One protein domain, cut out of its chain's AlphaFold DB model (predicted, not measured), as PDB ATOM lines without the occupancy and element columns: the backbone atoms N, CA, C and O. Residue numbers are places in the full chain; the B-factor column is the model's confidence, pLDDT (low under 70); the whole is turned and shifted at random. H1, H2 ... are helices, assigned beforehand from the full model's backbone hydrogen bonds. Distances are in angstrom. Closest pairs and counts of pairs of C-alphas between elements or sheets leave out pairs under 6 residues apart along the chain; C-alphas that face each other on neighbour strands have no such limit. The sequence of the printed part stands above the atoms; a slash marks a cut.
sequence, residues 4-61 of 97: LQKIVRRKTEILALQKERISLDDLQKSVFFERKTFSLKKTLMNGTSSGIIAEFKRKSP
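Overview. This is residues 4 to 61 of the 97 residues of the protein "Indole-3-glycerol-phosphate synthase" of Desulfobacterales bacterium (UniProt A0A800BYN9). Here is a flat, open ring of chain with an empty middle: the long helix H1 makes one side, short H2 follows at its end, a long link leads to short H3 on the far side, and residues 46 to 61 come back toward the start of H1. The printed part has 58 residues, with helices H1, H2, H3 in that order, no named strand, and the class all helix. It is extended, with a radius of gyration of the C-alphas of 17.0 A and spans of 44 by 36 by 17 A.

Arrangement. Start at H1, residues 4 to 21, of which 4 to 18 stand free. H1 and H2, residues 24 to 28, meet only through their tight link. H3, residues 40 to 45, is apart from H1 and from H2. In H1, H2 and H3 every O i to N i+4 pair is within hydrogen-bond range.

Along the chain. Find C-alpha 4 at (176.138, 283.562, 157.468); from there H1 runs 25.8 A to C-alpha 21. H2 spans 6.3 A and H3 8.7 A from first to last C-alpha, H3 ending at C-alpha 45, (199.211, 277.051, 177.145).

Size, cuts and confidence. The C-alphas farthest apart, Glu 20 and Gly 47, are 44.1 A apart; those of Leu 4 and Pro 61 are 10.2 A apart. The printed part has no cut, and the link from H2 to H3 is long. No printed residue is under 70 in pLDDT.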
ATOM      1  N   LEU A   4     176.253 284.332 156.235       95.31
ATOM      2  CA  LEU A   4     176.138 283.562 157.468       95.31
ATOM      3  C   LEU A   4     174.784 282.847 157.554       95.31
ATOM      4  O   LEU A   4     174.738 281.655 157.852       95.31
ATOM      5  N   GLN A   5     173.695 283.525 157.185       96.19
ATOM      6  CA  GLN A   5     172.350 282.934 157.158       96.19
ATOM      7  C   GLN A   5     172.256 281.767 156.169       96.19
ATOM      8  O   GLN A   5     171.641 280.739 156.462       96.19
ATOM      9  N   LYS A   6     172.927 281.875 155.014       95.56
ATOM     10  CA  LYS A   6     173.034 280.767 154.051       95.56
ATOM     11  C   LYS A   6     173.776 279.564 154.648       95.56
ATOM     12  O   LYS A   6     173.346 278.430 154.446       95.56
ATOM     13  N   ILE A   7     174.863 279.800 155.392       96.19
ATOM     14  CA  ILE A   7     175.629 278.737 156.063       96.19
ATOM     15  C   ILE A   7     174.769 278.047 157.126       96.19
ATOM     16  O   ILE A   7     174.719 276.816 157.144       96.19
ATOM     17  N   VAL A   8     174.070 278.814 157.968       97.19
ATOM     18  CA  VAL A   8     173.208 278.272 159.031       97.19
ATOM     19  C   VAL A   8     172.098 277.407 158.440       97.19
ATOM     20  O   VAL A   8     171.987 276.241 158.816       97.19
ATOM     21  N   ARG A   9     171.353 277.919 157.450       97.12
ATOM     22  CA  ARG A   9     170.290 277.157 156.773       97.12
ATOM     23  C   ARG A   9     170.814 275.855 156.167       97.12
ATOM     24  O   ARG A   9     170.203 274.805 156.315       97.12
ATOM     25  N   ARG A  10     171.971 275.892 155.505       97.19
ATOM     26  CA  ARG A  10     172.531 274.670 154.916       97.19
ATOM     27  C   ARG A  10     172.971 273.666 155.985       97.19
ATOM     28  O   ARG A  10     172.869 272.459 155.776       97.19
ATOM     29  N   LYS A  11     173.484 274.139 157.123       97.25
ATOM     30  CA  LYS A  11     173.908 273.273 158.229       97.25
ATOM     31  C   LYS A  11     172.730 272.577 158.900       97.25
ATOM     32  O   LYS A  11     172.873 271.402 159.219       97.25
ATOM     33  N   THR A  12     171.591 273.243 159.069       97.75
ATOM     34  CA  THR A  12     170.395 272.605 159.639       97.75
ATOM     35  C   THR A  12     169.866 271.487 158.739       97.75
ATOM     36  O   THR A  12     169.605 270.395 159.236       97.75
ATOM     37  N   GLU A  13     169.818 271.704 157.419       97.81
ATOM     38  CA  GLU A  13     169.456 270.668 156.436       97.81
ATOM     39  C   GLU A  13     170.405 269.457 156.501       97.81
ATOM     40  O   GLU A  13     169.963 268.312 156.548       97.81
ATOM     41  N   ILE A  14     171.723 269.699 156.546       97.25
ATOM     42  CA  ILE A  14     172.723 268.623 156.652       97.25
ATOM     43  C   ILE A  14     172.562 267.849 157.964       97.25
ATOM     44  O   ILE A  14     172.669 266.627 157.956       97.25
ATOM     45  N   LEU A  15     172.309 268.538 159.080       96.81
ATOM     46  CA  LEU A  15     172.135 267.895 160.381       96.81
ATOM     47  C   LEU A  15     170.908 266.982 160.419       96.81
ATOM     48  O   LEU A  15     171.001 265.901 160.993       96.81
ATOM     49  N   ALA A  16     169.790 267.392 159.813       96.69
ATOM     50  CA  ALA A  16     168.601 266.545 159.707       96.69
ATOM     51  C   ALA A  16     168.929 265.238 158.967       96.69
ATOM     52  O   ALA A  16     168.779 264.156 159.529       96.69
ATOM     53  N   LEU A  17     169.539 265.351 157.781       97.06
ATOM     54  CA  LEU A  17     169.959 264.196 156.980       97.06
ATOM     55  C   LEU A  17     170.984 263.306 157.702       97.06
ATOM     56  O   LEU A  17     170.994 262.092 157.527       97.06
ATOM     57  N   GLN A  18     171.891 263.882 158.494       96.38
ATOM     58  CA  GLN A  18     172.886 263.104 159.241       96.38
ATOM     59  C   GLN A  18     172.263 262.317 160.395       96.38
ATOM     60  O   GLN A  18     172.652 261.171 160.605       96.38
ATOM     61  N   LYS A  19     171.296 262.906 161.108       95.06
ATOM     62  CA  LYS A  19     170.577 262.245 162.207       95.06
ATOM     63  C   LYS A  19     169.699 261.091 161.726       95.06
ATOM     64  O   LYS A  19     169.553 260.115 162.446       95.06
ATOM     65  N   GLU A  20     169.147 261.192 160.519       95.62
ATOM     66  CA  GLU A  20     168.418 260.085 159.884       95.62
ATOM     67  C   GLU A  20     169.348 258.927 159.498       95.62
ATOM     68  O   GLU A  20     168.944 257.770 159.518       95.62
ATOM     69  N   ARG A  21     170.605 259.228 159.147       96.12
ATOM     70  CA  ARG A  21     171.572 258.223 158.685       96.12
ATOM     71  C   ARG A  21     172.276 257.468 159.806       96.12
ATOM     72  O   ARG A  21     172.649 256.321 159.588       96.12
ATOM     73  N   ILE A  22     172.556 258.119 160.934       95.06
ATOM     74  CA  ILE A  22     173.297 257.528 162.055       95.06
ATOM     75  C   ILE A  22     172.630 257.972 163.354       95.06
ATOM     76  O   ILE A  22     172.533 259.173 163.626       95.06
ATOM     77  N   SER A  23     172.195 257.003 164.161       95.31
ATOM     78  CA  SER A  23     171.623 257.282 165.474       95.31
ATOM     79  C   SER A  23     172.701 257.742 166.461       95.31
ATOM     80  O   SER A  23     173.899 257.520 166.273       95.31
ATOM     81  N   LEU A  24     172.289 258.394 167.550       94.75
ATOM     82  CA  LEU A  24     173.235 258.791 168.596       94.75
ATOM     83  C   LEU A  24     173.885 257.579 169.277       94.75
ATOM     84  O   LEU A  24     175.062 257.649 169.618       94.75
ATOM     85  N   ASP A  25     173.142 256.486 169.438       95.69
ATOM     86  CA  ASP A  25     173.638 255.246 170.038       95.69
ATOM     87  C   ASP A  25     174.701 254.581 169.145       95.69
ATOM     88  O   ASP A  25     175.791 254.248 169.611       95.69
ATOM     89  N   ASP A  26     174.459 254.512 167.832       95.38
ATOM     90  CA  ASP A  26     175.445 253.997 166.870       95.38
ATOM     91  C   ASP A  26     176.702 254.874 166.813       95.38
ATOM     92  O   ASP A  26     177.823 254.374 166.693       95.38
ATOM     93  N   LEU A  27     176.540 256.197 166.930       94.75
ATOM     94  CA  LEU A  27     177.668 257.126 166.979       94.75
ATOM     95  C   LEU A  27     178.530 256.913 168.235       94.75
ATOM     96  O   LEU A  27     179.760 256.959 168.142       94.75
ATOM     97  N   GLN A  28     177.906 256.652 169.389       95.12
ATOM     98  CA  GLN A  28     178.607 256.337 170.641       95.12
ATOM     99  C   GLN A  28     179.346 254.995 170.569       95.12
ATOM    100  O   GLN A  28     180.431 254.864 171.126       95.12
ATOM    101  N   LYS A  29     178.817 254.028 169.816       95.94
ATOM    102  CA  LYS A  29     179.458 252.724 169.565       95.94
ATOM    103  C   LYS A  29     180.562 252.768 168.502       95.94
ATOM    104  O   LYS A  29     181.140 251.734 168.165       95.94
ATOM    105  N   SER A  30     180.866 253.939 167.941       94.94
ATOM    106  CA  SER A  30     181.899 254.060 166.911       94.94
ATOM    107  C   SER A  30     183.300 253.756 167.456       94.94
ATOM    108  O   SER A  30     183.650 254.103 168.581       94.94
ATOM    109  N   VAL A  31     184.145 253.158 166.608       95.19
ATOM    110  CA  VAL A  31     185.489 252.639 166.954       95.19
ATOM    111  C   VAL A  31     186.397 253.668 167.647       95.19
ATOM    112  O   VAL A  31     187.297 253.305 168.397       95.19
ATOM    113  N   PHE A  32     186.187 254.962 167.398       94.06
ATOM    114  CA  PHE A  32     187.021 256.033 167.946       94.06
ATOM    115  C   PHE A  32     186.375 256.809 169.095       94.06
ATOM    116  O   PHE A  32     187.005 257.745 169.587       94.06
ATOM    117  N   PHE A  33     185.157 256.463 169.522       94.44
ATOM    118  CA  PHE A  33     184.428 257.237 170.529       94.44
ATOM    119  C   PHE A  33     185.172 257.304 171.870       94.44
ATOM    120  O   PHE A  33     185.313 258.375 172.454       94.44
ATOM    121  N   GLU A  34     185.752 256.185 172.304       94.38
ATOM    122  CA  GLU A  34     186.506 256.088 173.562       94.38
ATOM    123  C   GLU A  34     187.966 256.557 173.445       94.38
ATOM    124  O   GLU A  34     188.739 256.500 174.408       94.38
ATOM    125  N   ARG A  35     188.394 257.033 172.268       95.19
ATOM    126  CA  ARG A  35     189.776 257.473 172.073       95.19
ATOM    127  C   ARG A  35     190.072 258.660 172.988       95.19
ATOM    128  O   ARG A  35     189.450 259.717 172.885       95.19
ATOM    129  N   LYS A  36     191.119 258.532 173.810       95.19
ATOM    130  CA  LYS A  36     191.620 259.633 174.642       95.19
ATOM    131  C   LYS A  36     191.902 260.871 173.785       95.19
ATOM    132  O   LYS A  36     192.710 260.834 172.854       95.19
ATOM    133  N   THR A  37     191.237 261.972 174.116       94.06
ATOM    134  CA  THR A  37     191.349 263.231 173.380       94.06
ATOM    135  C   THR A  37     192.569 264.034 173.828       94.06
ATOM    136  O   THR A  37     193.015 263.968 174.977       94.06
ATOM    137  N   PHE A  38     193.124 264.820 172.905       91.75
ATOM    138  CA  PHE A  38     194.151 265.805 173.224       91.75
ATOM    139  C   PHE A  38     193.489 267.134 173.580       91.75
ATOM    140  O   PHE A  38     192.643 267.640 172.842       91.75
ATOM    141  N   SER A  39     193.891 267.730 174.701       91.94
ATOM    142  CA  SER A  39     193.393 269.049 175.088       91.94
ATOM    143  C   SER A  39     194.095 270.138 174.281       91.94
ATOM    144  O   SER A  39     195.265 270.432 174.522       91.94
ATOM    145  N   LEU A  40     193.361 270.781 173.367       92.62
ATOM    146  CA  LEU A  40     193.858 271.936 172.613       92.62
ATOM    147  C   LEU A  40     194.297 273.069 173.553       92.62
ATOM    148  O   LEU A  40     195.377 273.627 173.379       92.62
ATOM    149  N   LYS A  41     193.498 273.357 174.592       92.75
ATOM    150  CA  LYS A  41     193.818 274.371 175.609       92.75
ATOM    151  C   LYS A  41     195.163 274.084 176.273       92.75
ATOM    152  O   LYS A  41     195.982 274.990 176.374       92.75
ATOM    153  N   LYS A  42     195.399 272.839 176.708       91.38
ATOM    154  CA  LYS A  42     196.676 272.458 177.328       91.38
ATOM    155  C   LYS A  42     197.828 272.686 176.353       91.38
ATOM    156  O   LYS A  42     198.800 273.326 176.722       91.38
ATOM    157  N   THR A  43     197.698 272.229 175.108       91.00
ATOM    158  CA  THR A  43     198.753 272.388 174.099       91.00
ATOM    159  C   THR A  43     199.102 273.852 173.851       91.00
ATOM    160  O   THR A  43     200.283 274.168 173.830       91.00
ATOM    161  N   LEU A  44     198.108 274.738 173.730       90.94
ATOM    162  CA  LEU A  44     198.332 276.172 173.502       90.94
ATOM    163  C   LEU A  44     198.984 276.882 174.694       90.94
ATOM    164  O   LEU A  44     199.755 277.812 174.501       90.94
ATOM    165  N   MET A  45     198.671 276.452 175.918       90.31
ATOM    166  CA  MET A  45     199.211 277.051 177.145       90.31
ATOM    167  C   MET A  45     200.583 276.483 177.531       90.31
ATOM    168  O   MET A  45     201.271 277.050 178.377       90.31
ATOM    169  N   ASN A  46     201.002 275.366 176.932       86.62
ATOM    170  CA  ASN A  46     202.327 274.806 177.161       86.62
ATOM    171  C   ASN A  46     203.385 275.714 176.515       86.62
ATOM    172  O   ASN A  46     203.371 275.916 175.298       86.62
ATOM    173  N   GLY A  47     204.358 276.178 177.305       78.81
ATOM    174  CA  GLY A  47     205.439 277.066 176.844       78.81
ATOM    175  C   GLY A  47     206.407 276.454 175.821       78.81
ATOM    176  O   GLY A  47     207.294 277.140 175.330       78.81
ATOM    177  N   THR A  48     206.251 275.169 175.491       84.12
ATOM    178  CA  THR A  48     206.997 274.483 174.425       84.12
ATOM    179  C   THR A  48     206.299 274.546 173.066       84.12
ATOM    180  O   THR A  48     206.880 274.128 172.067       84.12
ATOM    181  N   SER A  49     205.040 274.992 173.012       84.69
ATOM    182  CA  SER A  49     204.296 275.126 171.759       84.69
ATOM    183  C   SER A  49     204.544 276.494 171.119       84.69
ATOM    184  O   SER A  49     204.812 277.474 171.808       84.69
ATOM    185  N   SER A  50     204.415 276.582 169.794       86.56
ATOM    186  CA  SER A  50     204.497 277.863 169.076       86.56
ATOM    187  C   SER A  50     203.261 278.753 169.270       86.56
ATOM    188  O   SER A  50     203.263 279.892 168.814       86.56
ATOM    189  N   GLY A  51     202.181 278.235 169.871       87.88
ATOM    190  CA  GLY A  51     200.890 278.924 169.982       87.88
ATOM    191  C   GLY A  51     200.116 279.080 168.662       87.88
ATOM    192  O   GLY A  51     199.035 279.666 168.658       87.88
ATOM    193  N   ILE A  52     200.626 278.560 167.539       90.69
ATOM    194  CA  ILE A  52     200.012 278.712 166.211       90.69
ATOM    195  C   ILE A  52     199.030 277.567 165.936       90.69
ATOM    196  O   ILE A  52     199.385 276.393 166.042       90.69
ATOM    197  N   ILE A  53     197.814 277.905 165.496       91.50
ATOM    198  CA  ILE A  53     196.825 276.946 164.982       91.50
ATOM    199  C   ILE A  53     196.814 277.036 163.455       91.50
ATOM    200  O   ILE A  53     196.320 278.008 162.886       91.50
ATOM    201  N   ALA A  54     197.354 276.021 162.783       91.62
ATOM    202  CA  ALA A  54     197.333 275.946 161.326       91.62
ATOM    203  C   ALA A  54     196.011 275.330 160.828       91.62
ATOM    204  O   ALA A  54     195.724 274.163 161.091       91.62
ATOM    205  N   GLU A  55     195.203 276.100 160.092       92.50
ATOM    206  CA  GLU A  55     193.987 275.611 159.422       92.50
ATOM    207  C   GLU A  55     194.316 275.132 158.002       92.50
ATOM    208  O   GLU A  55     194.869 275.877 157.192       92.50
ATOM    209  N   PHE A  56     193.889 273.919 157.646       93.94
ATOM    210  CA  PHE A  56     193.838 273.510 156.245       93.94
ATOM    211  C   PHE A  56     192.500 273.925 155.619       93.94
ATOM    212  O   PHE A  56     191.450 273.368 155.943       93.94
ATOM    213  N   LYS A  57     192.530 274.883 154.683       92.56
ATOM    214  CA  LYS A  57     191.328 275.444 154.042       92.56
ATOM    215  C   LYS A  57     191.348 275.234 152.529       92.56
ATOM    216  O   LYS A  57     192.281 275.666 151.859       92.56
ATOM    217  N   ARG A  58     190.303 274.614 151.966       94.94
ATOM    218  CA  ARG A  58     190.192 274.390 150.505       94.94
ATOM    219  C   ARG A  58     189.628 275.585 149.746       94.94
ATOM    220  O   ARG A  58     190.098 275.882 148.653       94.94
ATOM    221  N   LYS A  59     188.625 276.258 150.311       94.94
ATOM    222  CA  LYS A  59     187.918 277.393 149.703       94.94
ATOM    223  C   LYS A  59     187.378 278.312 150.803       94.94
ATOM    224  O   LYS A  59     187.049 277.823 151.885       94.94
ATOM    225  N   SER A  60     187.227 279.606 150.533       94.88
ATOM    226  CA  SER A  60     186.423 280.514 151.367       94.88
ATOM    227  C   SER A  60     185.478 281.376 150.518       94.88
ATOM    228  O   SER A  60     185.742 281.569 149.329       94.88
ATOM    229  N   PRO A  61     184.384 281.913 151.094       93.44
ATOM    230  CA  PRO A  61     183.497 282.830 150.375       93.44
ATOM    231  C   PRO A  61     184.209 284.089 149.865       93.44
ATOM    232  O   PRO A  61     183.904 284.556 148.777       93.44
TER     233      PRO A  61